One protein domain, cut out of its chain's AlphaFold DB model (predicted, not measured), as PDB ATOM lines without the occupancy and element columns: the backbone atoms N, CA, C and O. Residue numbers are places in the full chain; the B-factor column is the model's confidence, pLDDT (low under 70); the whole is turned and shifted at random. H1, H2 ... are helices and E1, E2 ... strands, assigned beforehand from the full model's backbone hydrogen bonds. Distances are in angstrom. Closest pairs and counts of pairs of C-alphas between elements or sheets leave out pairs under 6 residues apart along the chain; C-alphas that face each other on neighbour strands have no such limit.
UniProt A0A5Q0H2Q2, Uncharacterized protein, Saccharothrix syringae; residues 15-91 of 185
ATOM      1  N   LEU A  15     125.272 125.405 160.074       64.94
ATOM      2  CA  LEU A  15     124.063 126.063 160.561       64.94
ATOM      3  C   LEU A  15     124.374 127.544 160.792       64.94
ATOM      4  O   LEU A  15     125.207 127.843 161.642       64.94
ATOM      5  N   HIS A  16     123.732 128.476 160.098       63.78
ATOM      6  CA  HIS A  16     123.927 129.906 160.356       63.78
ATOM      7  C   HIS A  16     122.869 130.417 161.338       63.78
ATOM      8  O   HIS A  16     121.681 130.325 161.070       63.78
ATOM      9  N   VAL A  17     123.279 130.972 162.482       57.66
ATOM     10  CA  VAL A  17     122.365 131.382 163.570       57.66
ATOM     11  C   VAL A  17     121.416 132.505 163.167       57.66
ATOM     12  O   VAL A  17     120.300 132.569 163.679       57.66
ATOM     13  N   ARG A  18     121.817 133.329 162.193       55.34
ATOM     14  CA  ARG A  18     120.946 134.345 161.580       55.34
ATOM     15  C   ARG A  18     119.674 133.754 160.975       55.34
ATOM     16  O   ARG A  18     118.664 134.444 160.923       55.34
ATOM     17  N   ASP A  19     119.717 132.481 160.590       53.12
ATOM     18  CA  ASP A  19     118.596 131.750 160.004       53.12
ATOM     19  C   ASP A  19     117.801 130.940 161.047       53.12
ATOM     20  O   ASP A  19     116.803 130.317 160.716       53.12
ATOM     21  N   VAL A  20     118.244 130.879 162.303       54.69
ATOM     22  CA  VAL A  20     117.867 129.801 163.240       54.69
ATOM     23  C   VAL A  20     116.957 130.285 164.362       54.69
ATOM     24  O   VAL A  20     116.122 129.507 164.803       54.69
ATOM     25  N   GLY A  21     117.075 131.545 164.797       55.72
ATOM     26  CA  GLY A  21     116.316 132.061 165.941       55.72
ATOM     27  C   GLY A  21     116.692 131.343 167.248       55.72
ATOM     28  O   GLY A  21     116.351 130.191 167.462       55.72
ATOM     29  N   ASP A  22     117.427 132.041 168.109       62.16
ATOM     30  CA  ASP A  22     117.834 131.655 169.471       62.16
ATOM     31  C   ASP A  22     118.291 130.189 169.708       62.16
ATOM     32  O   ASP A  22     117.524 129.278 170.021       62.16
ATOM     33  N   LEU A  23     119.612 129.976 169.671       71.00
ATOM     34  CA  LEU A  23     120.265 128.730 170.096       71.00
ATOM     35  C   LEU A  23     120.343 128.548 171.624       71.00
ATOM     36  O   LEU A  23     120.951 127.575 172.070       71.00
ATOM     37  N   GLY A  24     119.793 129.453 172.441       67.94
ATOM     38  CA  GLY A  24     120.062 129.542 173.886       67.94
ATOM     39  C   GLY A  24     119.845 128.254 174.693       67.94
ATOM     40  O   GLY A  24     120.494 128.048 175.728       67.94
ATOM     41  N   ASN A  25     118.998 127.351 174.189       77.25
ATOM     42  CA  ASN A  25     118.687 126.065 174.814       77.25
ATOM     43  C   ASN A  25     119.431 124.866 174.203       77.25
ATOM     44  O   ASN A  25     119.394 123.777 174.781       77.25
ATOM     45  N   ALA A  26     120.110 125.039 173.067       81.69
ATOM     46  CA  ALA A  26     120.859 123.979 172.403       81.69
ATOM     47  C   ALA A  26     122.218 123.742 173.080       81.69
ATOM     48  O   ALA A  26     122.857 124.650 173.616       81.69
ATOM     49  N   LEU A  27     122.682 122.496 173.045       82.31
ATOM     50  CA  LEU A  27     124.021 122.130 173.475       82.31
ATOM     51  C   LEU A  27     125.032 122.620 172.436       82.31
ATOM     52  O   LEU A  27     125.175 122.033 171.361       82.31
ATOM     53  N   ILE A  28     125.731 123.694 172.793       85.06
ATOM     54  CA  ILE A  28     126.787 124.314 171.995       85.06
ATOM     55  C   ILE A  28     128.155 124.102 172.645       85.06
ATOM     56  O   ILE A  28     128.274 124.073 173.873       85.06
ATOM     57  N   GLY A  29     129.199 123.997 171.829       82.25
ATOM     58  CA  GLY A  29     130.583 123.999 172.298       82.25
ATOM     59  C   GLY A  29     131.515 124.743 171.353       82.25
ATOM     60  O   GLY A  29     131.341 124.710 170.138       82.25
ATOM     61  N   GLY A  30     132.506 125.428 171.919       78.69
ATOM     62  CA  GLY A  30     133.613 126.017 171.165       78.69
ATOM     63  C   GLY A  30     134.771 125.031 170.976       78.69
ATOM     64  O   GLY A  30     134.747 123.921 171.505       78.69
ATOM     65  N   GLY A  31     135.806 125.451 170.243       79.56
ATOM     66  CA  GLY A  31     137.065 124.705 170.126       79.56
ATOM     67  C   GLY A  31     137.087 123.640 169.025       79.56
ATOM     68  O   GLY A  31     136.421 123.765 167.990       79.56
ATOM     69  N   LEU A  32     137.910 122.604 169.214       76.38
ATOM     70  CA  LEU A  32     138.086 121.540 168.228       76.38
ATOM     71  C   LEU A  32     136.897 120.574 168.248       76.38
ATOM     72  O   LEU A  32     136.462 120.101 169.296       76.38
ATOM     73  N   ARG A  33     136.422 120.189 167.057       74.12
ATOM     74  CA  ARG A  33     135.286 119.265 166.893       74.12
ATOM     75  C   ARG A  33     135.438 117.970 167.700       74.12
ATOM     76  O   ARG A  33     134.456 117.486 168.251       74.12
ATOM     77  N   ARG A  34     136.647 117.397 167.741       70.81
ATOM     78  CA  ARG A  34     136.922 116.123 168.430       70.81
ATOM     79  C   ARG A  34     136.749 116.228 169.944       70.81
ATOM     80  O   ARG A  34     136.210 115.306 170.544       70.81
ATOM     81  N   GLU A  35     137.166 117.342 170.538       77.69
ATOM     82  CA  GLU A  35     137.036 117.588 171.979       77.69
ATOM     83  C   GLU A  35     135.562 117.724 172.357       77.69
ATOM     84  O   GLU A  35     135.092 117.081 173.294       77.69
ATOM     85  N   PHE A  36     134.808 118.486 171.561       80.06
ATOM     86  CA  PHE A  36     133.370 118.614 171.753       80.06
ATOM     87  C   PHE A  36     132.644 117.273 171.573       80.06
ATOM     88  O   PHE A  36     131.810 116.908 172.395       80.06
ATOM     89  N   GLU A  37     132.993 116.488 170.551       76.81
ATOM     90  CA  GLU A  37     132.397 115.164 170.334       76.81
ATOM     91  C   GLU A  37     132.666 114.207 171.509       76.81
ATOM     92  O   GLU A  37     131.756 113.498 171.939       76.81
ATOM     93  N   GLN A  38     133.875 114.218 172.080       79.00
ATOM     94  CA  GLN A  38     134.202 113.426 173.272       79.00
ATOM     95  C   GLN A  38     133.396 113.866 174.501       79.00
ATOM     96  O   GLN A  38     132.836 113.024 175.202       79.00
ATOM     97  N   GLN A  39     133.278 115.177 174.736       78.88
ATOM     98  CA  GLN A  39     132.480 115.725 175.840       78.88
ATOM     99  C   GLN A  39     130.994 115.364 175.719       78.88
ATOM    100  O   GLN A  39     130.329 115.089 176.718       78.88
ATOM    101  N   VAL A  40     130.469 115.354 174.493       78.75
ATOM    102  CA  VAL A  40     129.071 115.026 174.203       78.75
ATOM    103  C   VAL A  40     128.804 113.532 174.368       78.75
ATOM    104  O   VAL A  40     127.795 113.173 174.972       78.75
ATOM    105  N   ARG A  41     129.703 112.653 173.900       76.12
ATOM    106  CA  ARG A  41     129.561 111.194 174.079       76.12
ATOM    107  C   ARG A  41     129.510 110.779 175.548       76.12
ATOM    108  O   ARG A  41     128.828 109.820 175.879       76.12
ATOM    109  N   ALA A  42     130.184 111.516 176.429       72.56
ATOM    110  CA  ALA A  42     130.113 111.280 177.870       72.56
ATOM    111  C   ALA A  42     128.764 111.696 178.499       72.56
ATOM    112  O   ALA A  42     128.471 111.312 179.628       72.56
ATOM    113  N   ARG A  43     127.955 112.504 177.799       71.06
ATOM    114  CA  ARG A  43     126.720 113.118 178.320       71.06
ATOM    115  C   ARG A  43     125.440 112.646 177.637       71.06
ATOM    116  O   ARG A  43     124.375 112.747 178.242       71.06
ATOM    117  N   LEU A  44     125.519 112.177 176.394       68.44
ATOM    118  CA  LEU A  44     124.366 111.743 175.610       68.44
ATOM    119  C   LEU A  44     124.460 110.249 175.284       68.44
ATOM    120  O   LEU A  44     125.520 109.789 174.861       68.44
ATOM    121  N   PRO A  45     123.355 109.493 175.406       65.31
ATOM    122  CA  PRO A  45     123.318 108.111 174.946       65.31
ATOM    123  C   PRO A  45     123.536 108.048 173.422       65.31
ATOM    124  O   PRO A  45     122.910 108.800 172.672       65.31
ATOM    125  N   GLU A  46     124.391 107.125 172.956       56.25
ATOM    126  CA  GLU A  46     124.748 106.946 171.534       56.25
ATOM    127  C   GLU A  46     123.576 106.969 170.530       56.25
ATOM    128  O   GLU A  46     123.730 107.625 169.496       56.25
ATOM    129  N   PRO A  47     122.389 106.362 170.773       57.09
ATOM    130  CA  PRO A  47     121.295 106.403 169.794       57.09
ATOM    131  C   PRO A  47     120.785 107.821 169.485       57.09
ATOM    132  O   PRO A  47     120.208 108.051 168.414       57.09
ATOM    133  N   MET A  48     121.014 108.766 170.403       61.78
ATOM    134  CA  MET A  48     120.517 110.137 170.339       61.78
ATOM    135  C   MET A  48     121.423 111.060 169.513       61.78
ATOM    136  O   MET A  48     120.957 112.076 169.006       61.78
ATOM    137  N   MET A  49     122.703 110.722 169.339       68.81
ATOM    138  CA  MET A  49     123.659 111.543 168.594       68.81
ATOM    139  C   MET A  49     123.778 111.057 167.144       68.81
ATOM    140  O   MET A  49     124.344 110.002 166.874       68.81
ATOM    141  N   LYS A  50     123.303 111.849 166.173       66.44
ATOM    142  CA  LYS A  50     123.484 111.562 164.731       66.44
ATOM    143  C   LYS A  50     124.731 112.233 164.161       66.44
ATOM    144  O   LYS A  50     125.331 111.767 163.184       66.44
ATOM    145  N   GLY A  51     125.163 113.326 164.778       70.56
ATOM    146  CA  GLY A  51     126.466 113.906 164.506       70.56
ATOM    147  C   GLY A  51     126.680 115.271 165.120       70.56
ATOM    148  O   GLY A  51     125.749 115.917 165.580       70.56
ATOM    149  N   VAL A  52     127.931 115.707 165.070       75.50
ATOM    150  CA  VAL A  52     128.325 117.069 165.408       75.50
ATOM    151  C   VAL A  52     128.388 117.880 164.122       75.50
ATOM    152  O   VAL A  52     129.085 117.493 163.177       75.50
ATOM    153  N   THR A  53     127.668 118.996 164.095       74.88
ATOM    154  CA  THR A  53     127.600 119.893 162.943       74.88
ATOM    155  C   THR A  53     128.125 121.267 163.328       74.88
ATOM    156  O   THR A  53     127.956 121.729 164.458       74.88
ATOM    157  N   ARG A  54     128.815 121.911 162.387       76.25
ATOM    158  CA  ARG A  54     129.330 123.265 162.566       76.25
ATOM    159  C   ARG A  54     128.174 124.262 162.544       76.25
ATOM    160  O   ARG A  54     127.248 124.118 161.747       76.25
ATOM    161  N   CYS A  55     128.250 125.273 163.393       76.88
ATOM    162  CA  CYS A  55     127.291 126.356 163.465       76.88
ATOM    163  C   CYS A  55     128.002 127.715 163.579       76.88
ATOM    164  O   CYS A  55     128.977 127.854 164.309       76.88
ATOM    165  N   TRP A  56     127.526 128.719 162.848       71.50
ATOM    166  CA  TRP A  56     128.019 130.093 162.872       71.50
ATOM    167  C   TRP A  56     127.058 130.990 163.634       71.50
ATOM    168  O   TRP A  56     125.988 131.316 163.124       71.50
ATOM    169  N   THR A  57     127.452 131.401 164.836       71.12
ATOM    170  CA  THR A  57     126.782 132.481 165.573       71.12
ATOM    171  C   THR A  57     127.211 133.839 165.018       71.12
ATOM    172  O   THR A  57     128.173 133.919 164.253       71.12
ATOM    173  N   ASP A  58     126.542 134.920 165.426       68.50
ATOM    174  CA  ASP A  58     126.944 136.281 165.042       68.50
ATOM    175  C   ASP A  58     128.356 136.663 165.519       68.50
ATOM    176  O   ASP A  58     128.950 137.602 164.992       68.50
ATOM    177  N   TRP A  59     128.910 135.930 166.490       66.38
ATOM    178  CA  TRP A  59     130.175 136.276 167.143       66.38
ATOM    179  C   TRP A  59     131.260 135.210 167.010       66.38
ATOM    180  O   TRP A  59     132.441 135.521 167.147       66.38
ATOM    181  N   SER A  60     130.900 133.949 166.768       72.00
ATOM    182  CA  SER A  60     131.873 132.860 166.694       72.00
ATOM    183  C   SER A  60     131.350 131.602 166.004       72.00
ATOM    184  O   SER A  60     130.145 131.342 165.906       72.00
ATOM    185  N   GLN A  61     132.295 130.781 165.559       76.44
ATOM    186  CA  GLN A  61     132.027 129.420 165.132       76.44
ATOM    187  C   GLN A  61     131.873 128.511 166.362       76.44
ATOM    188  O   GLN A  61     132.782 128.407 167.186       76.44
ATOM    189  N   VAL A  62     130.750 127.805 166.443       82.31
ATOM    190  CA  VAL A  62     130.438 126.823 167.486       82.31
ATOM    191  C   VAL A  62     130.082 125.470 166.868       82.31
ATOM    192  O   VAL A  62     129.846 125.336 165.667       82.31
ATOM    193  N   TRP A  63     130.051 124.440 167.696       82.62
ATOM    194  CA  TRP A  63     129.599 123.103 167.346       82.62
ATOM    195  C   TRP A  63     128.269 122.822 168.028       82.62
ATOM    196  O   TRP A  63     128.103 123.123 169.206       82.62
ATOM    197  N   VAL A  64     127.341 122.224 167.286       83.00
ATOM    198  CA  VAL A  64     126.051 121.747 167.795       83.00
ATOM    199  C   VAL A  64     125.936 120.247 167.587       83.00
ATOM    200  O   VAL A  64     126.521 119.681 166.658       83.00
ATOM    201  N   VAL A  65     125.161 119.596 168.445       82.00
ATOM    202  CA  VAL A  65     124.875 118.167 168.323       82.00
ATOM    203  C   VAL A  65     123.537 117.992 167.639       82.00
ATOM    204  O   VAL A  65     122.509 118.406 168.164       82.00
ATOM    205  N   GLN A  66     123.545 117.356 166.477       77.75
ATOM    206  CA  GLN A  66     122.340 117.012 165.755       77.75
ATOM    207  C   GLN A  66     121.821 115.643 166.196       77.75
ATOM    208  O   GLN A  66     122.519 114.627 166.094       77.75
ATOM    209  N   CYS A  67     120.572 115.629 166.650       73.44
ATOM    210  CA  CYS A  67     119.824 114.431 167.025       73.44
ATOM    211  C   CYS A  67     118.895 113.956 165.901       73.44
ATOM    212  O   CYS A  67     118.514 112.787 165.853       73.44
ATOM    213  N   GLY A  68     118.552 114.851 164.975       72.75
ATOM    214  CA  GLY A  68     117.677 114.552 163.855       72.75
ATOM    215  C   GLY A  68     117.303 115.795 163.055       72.75
ATOM    216  O   GLY A  68     117.982 116.824 163.076       72.75
ATOM    217  N   GLY A  69     116.184 115.695 162.358       71.38
ATOM    218  CA  GLY A  69     115.538 116.773 161.631       71.38
ATOM    219  C   GLY A  69     114.529 116.228 160.631       71.38
ATOM    220  O   GLY A  69     114.476 115.025 160.384       71.38
ATOM    221  N   ASP A  70     113.727 117.123 160.087       68.81
ATOM    222  CA  ASP A  70     112.693 116.854 159.102       68.81
ATOM    223  C   ASP A  70     112.923 117.779 157.911       68.81
ATOM    224  O   ASP A  70     112.765 118.997 157.997       68.81
ATOM    225  N   THR A  71     113.314 117.189 156.788       64.81
ATOM    226  CA  THR A  71     113.610 117.942 155.572       64.81
ATOM    227  C   THR A  71     112.365 118.499 154.890       64.81
ATOM    228  O   THR A  71     112.487 119.457 154.135       64.81
ATOM    229  N   ARG A  72     111.178 117.936 155.147       63.53
ATOM    230  CA  ARG A  72     109.912 118.392 154.549       63.53
ATOM    231  C   ARG A  72     109.385 119.639 155.240       63.53
ATOM    232  O   ARG A  72     108.856 120.526 154.583       63.53
ATOM    233  N   ASN A  73     109.568 119.704 156.555       65.94
ATOM    234  CA  ASN A  73     109.133 120.825 157.387       65.94
ATOM    235  C   ASN A  73     110.261 121.818 157.691       65.94
ATOM    236  O   ASN A  73     110.100 122.692 158.539       65.94
ATOM    237  N   ASN A  74     111.406 121.670 157.021       71.81
ATOM    238  CA  ASN A  74     112.614 122.446 157.260       71.81
ATOM    239  C   ASN A  74     113.033 122.495 158.742       71.81
ATOM    240  O   ASN A  74     113.463 123.534 159.238       71.81
ATOM    241  N   ARG A  75     112.930 121.376 159.466       73.62
ATOM    242  CA  ARG A  75     113.289 121.301 160.887       73.62
ATOM    243  C   ARG A  75     114.601 120.580 161.128       73.62
ATOM    244  O   ARG A  75     114.924 119.584 160.485       73.62
ATOM    245  N   VAL A  76     115.328 121.035 162.135       76.75
ATOM    246  CA  VAL A  76     116.504 120.372 162.693       76.75
ATOM    247  C   VAL A  76     116.265 120.140 164.171       76.75
ATOM    248  O   VAL A  76     115.816 121.038 164.876       76.75
ATOM    249  N   VAL A  77     116.581 118.935 164.637       79.94
ATOM    250  CA  VAL A  77     116.520 118.591 166.058       79.94
ATOM    251  C   VAL A  77     117.942 118.577 166.596       79.94
ATOM    252  O   VAL A  77     118.763 117.752 166.176       79.94
ATOM    253  N   LEU A  78     118.237 119.494 167.510       83.44
ATOM    254  CA  LEU A  78     119.513 119.585 168.212       83.44
ATOM    255  C   LEU A  78     119.395 119.014 169.624       83.44
ATOM    256  O   LEU A  78     118.316 119.019 170.213       83.44
ATOM    257  N   ALA A  79     120.503 118.543 170.192       82.50
ATOM    258  CA  ALA A  79     120.541 118.214 171.612       82.50
ATOM    259  C   ALA A  79     120.386 119.497 172.437       82.50
ATOM    260  O   ALA A  79     120.970 120.527 172.099       82.50
ATOM    261  N   GLY A  80     119.620 119.435 173.520       82.12
ATOM    262  CA  GLY A  80     119.486 120.526 174.476       82.12
ATOM    263  C   GLY A  80     120.613 120.535 175.509       82.12
ATOM    264  O   GLY A  80     121.349 119.560 175.668       82.12
ATOM    265  N   ARG A  81     120.762 121.651 176.234       79.69
ATOM    266  CA  ARG A  81     121.784 121.806 177.292       79.69
ATOM    267  C   ARG A  81     121.628 120.795 178.430       79.69
ATOM    268  O   ARG A  81     122.621 120.465 179.076       79.69
ATOM    269  N   GLN A  82     120.407 120.322 178.681       78.81
ATOM    270  CA  GLN A  82     120.139 119.277 179.666       78.81
ATOM    271  C   GLN A  82     120.219 117.884 179.014       78.81
ATOM    272  O   GLN A  82     119.805 117.720 177.860       78.81
ATOM    273  N   PRO A  83     120.708 116.859 179.735       67.69
ATOM    274  CA  PRO A  83     120.701 115.484 179.243       67.69
ATOM    275  C   PRO A  83     119.289 115.073 178.806       67.69
ATOM    276  O   PRO A  83     118.323 115.390 179.491       67.69
ATOM    277  N   GLN A  84     119.175 114.378 177.671       70.31
ATOM    278  CA  GLN A  84     117.904 113.887 177.103       70.31
ATOM    279  C   GLN A  84     116.907 114.963 176.633       70.31
ATOM    280  O   GLN A  84     115.822 114.626 176.168       70.31
ATOM    281  N   THR A  85     117.264 116.248 176.685       78.62
ATOM    282  CA  THR A  85     116.443 117.305 176.077       78.62
ATOM    283  C   THR A  85     116.819 117.518 174.616       78.62
ATOM    284  O   THR A  85     117.962 117.282 174.214       78.62
ATOM    285  N   THR A  86     115.858 117.963 173.811       81.12
ATOM    286  CA  THR A  86     116.090 118.351 172.416       81.12
ATOM    287  C   THR A  86     115.485 119.717 172.136       81.12
ATOM    288  O   THR A  86     114.535 120.135 172.795       81.12
ATOM    289  N   VAL A  87     116.075 120.423 171.180       80.56
ATOM    290  CA  VAL A  87     115.610 121.720 170.695       80.56
ATOM    291  C   VAL A  87     115.280 121.569 169.221       80.56
ATOM    292  O   VAL A  87     116.141 121.184 168.427       80.56
ATOM    293  N   GLU A  88     114.033 121.854 168.865       80.44
ATOM    294  CA  GLU A  88     113.614 121.931 167.471       80.44
ATOM    295  C   GLU A  88     113.853 123.331 166.928       80.44
ATOM    296  O   GLU A  88     113.486 124.329 167.544       80.44
ATOM    297  N   ILE A  89     114.442 123.386 165.744       76.69
ATOM    298  CA  ILE A  89     114.767 124.622 165.053       76.69
ATOM    299  C   ILE A  89     114.183 124.534 163.658       76.69
ATOM    300  O   ILE A  89     114.445 123.572 162.937       76.69
ATOM    301  N   THR A  90     113.413 125.545 163.273       74.62
ATOM    302  CA  THR A  90     112.916 125.674 161.900       74.62
ATOM    303  C   THR A  90     113.880 126.551 161.116       74.62
ATOM    304  O   THR A  90     114.142 127.682 161.508       74.62
ATOM    305  N   LEU A  91     114.413 126.022 160.021       69.50
ATOM    306  CA  LEU A  91     115.312 126.734 159.126       69.50
ATOM    307  C   LEU A  91     114.515 127.344 157.961       69.50
ATOM    308  O   LEU A  91     113.696 126.654 157.358       69.50
TER     309      LEU A  91
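What this domain is: This is residues 15 to 91 of the 185 residues of an uncharacterized protein of Saccharothrix syringae (UniProt A0A5Q0H2Q2). A strongly twisted sheet of four strands folds at its longest strand, E2, which bends by 79 degrees at residue 67; E1 is paired with E2 before the bend, and the hairpin of E3 and E4 follows on E2's other side. One short helix, H1, packs over the hairpin of E1 and E2, and the long stretch of residues 15 to 32, with no named element, is tied to E1 and E2 by two short pairings. The printed part has 77 residues, with one named helix and four named strands in the order H1, E1, E2, E3, E4; the sheet's order is E1, E2, E3, E4, all antiparallel. The class is mixed, helices and strands, with under half of the residues in named elements. The whole is compact, with a radius of gyration of the C-alphas of 11.6 A and spans of 29 by 27 by 18 A.

Where its parts are: E2, residues 61 to 70, measures 23.8 A from first to last C-alpha, from (132.027, 129.420, 165.132) to (112.693, 116.854, 159.102). E1 is residues 51 to 56, 16.3 A. E3 is residues 75 to 79, 13.3 A, and E4 is residues 86 to 90, 13.2 A, with C-alpha 90 at (112.916, 125.674, 161.900). H1 is residues 33 to 41, 12.2 A, and begins with C-alpha 33 at (135.286, 119.265, 166.893).

How they stand to each other: The strands form a meander, each the antiparallel neighbour of the one before. The pairing of E2 is staggered: residues 61 to 66 pair with E1, and residues 66 to 70 with E3. In the hairpin of E1 and E2, N 53 and O 64 are 2.9 A apart, within hydrogen-bond range. In the hairpin of E2 and E3, N 70 and O 75 are within range at 2.8 A. In the hairpin of E3 and E4, N 78 and O 87 are within range at 2.8 A. The edge strands E1 and E4 are apart. Residues 15 to 16 pair parallel with residues 55 to 56 of E1, and residues 28 to 29 pair antiparallel with residues 63 to 64 of E2. H1 is on the sheet at a height over the sheet of 9.4 A, over E2 and only just over E1, where 3 of its 9 C-alphas fall. It runs slantwise to the strands, at 39 degrees to E2 on the local plane. The closest C-alphas of H1 and E1 are those of Glu 37 and Val 52, 6.7 A apart. In H1 every O i to N i+4 pair is within hydrogen-bond range.

The domain as a whole: The C-alphas farthest apart are those of Glu 35 and Arg 72, 32.3 A. The printed part has no cut, and none of the links between named elements is long. The mean pLDDT of the printed part is 72.8; 24 residues are under 70, among them residues 15 to 22, 44 to 50 and 70 to 73.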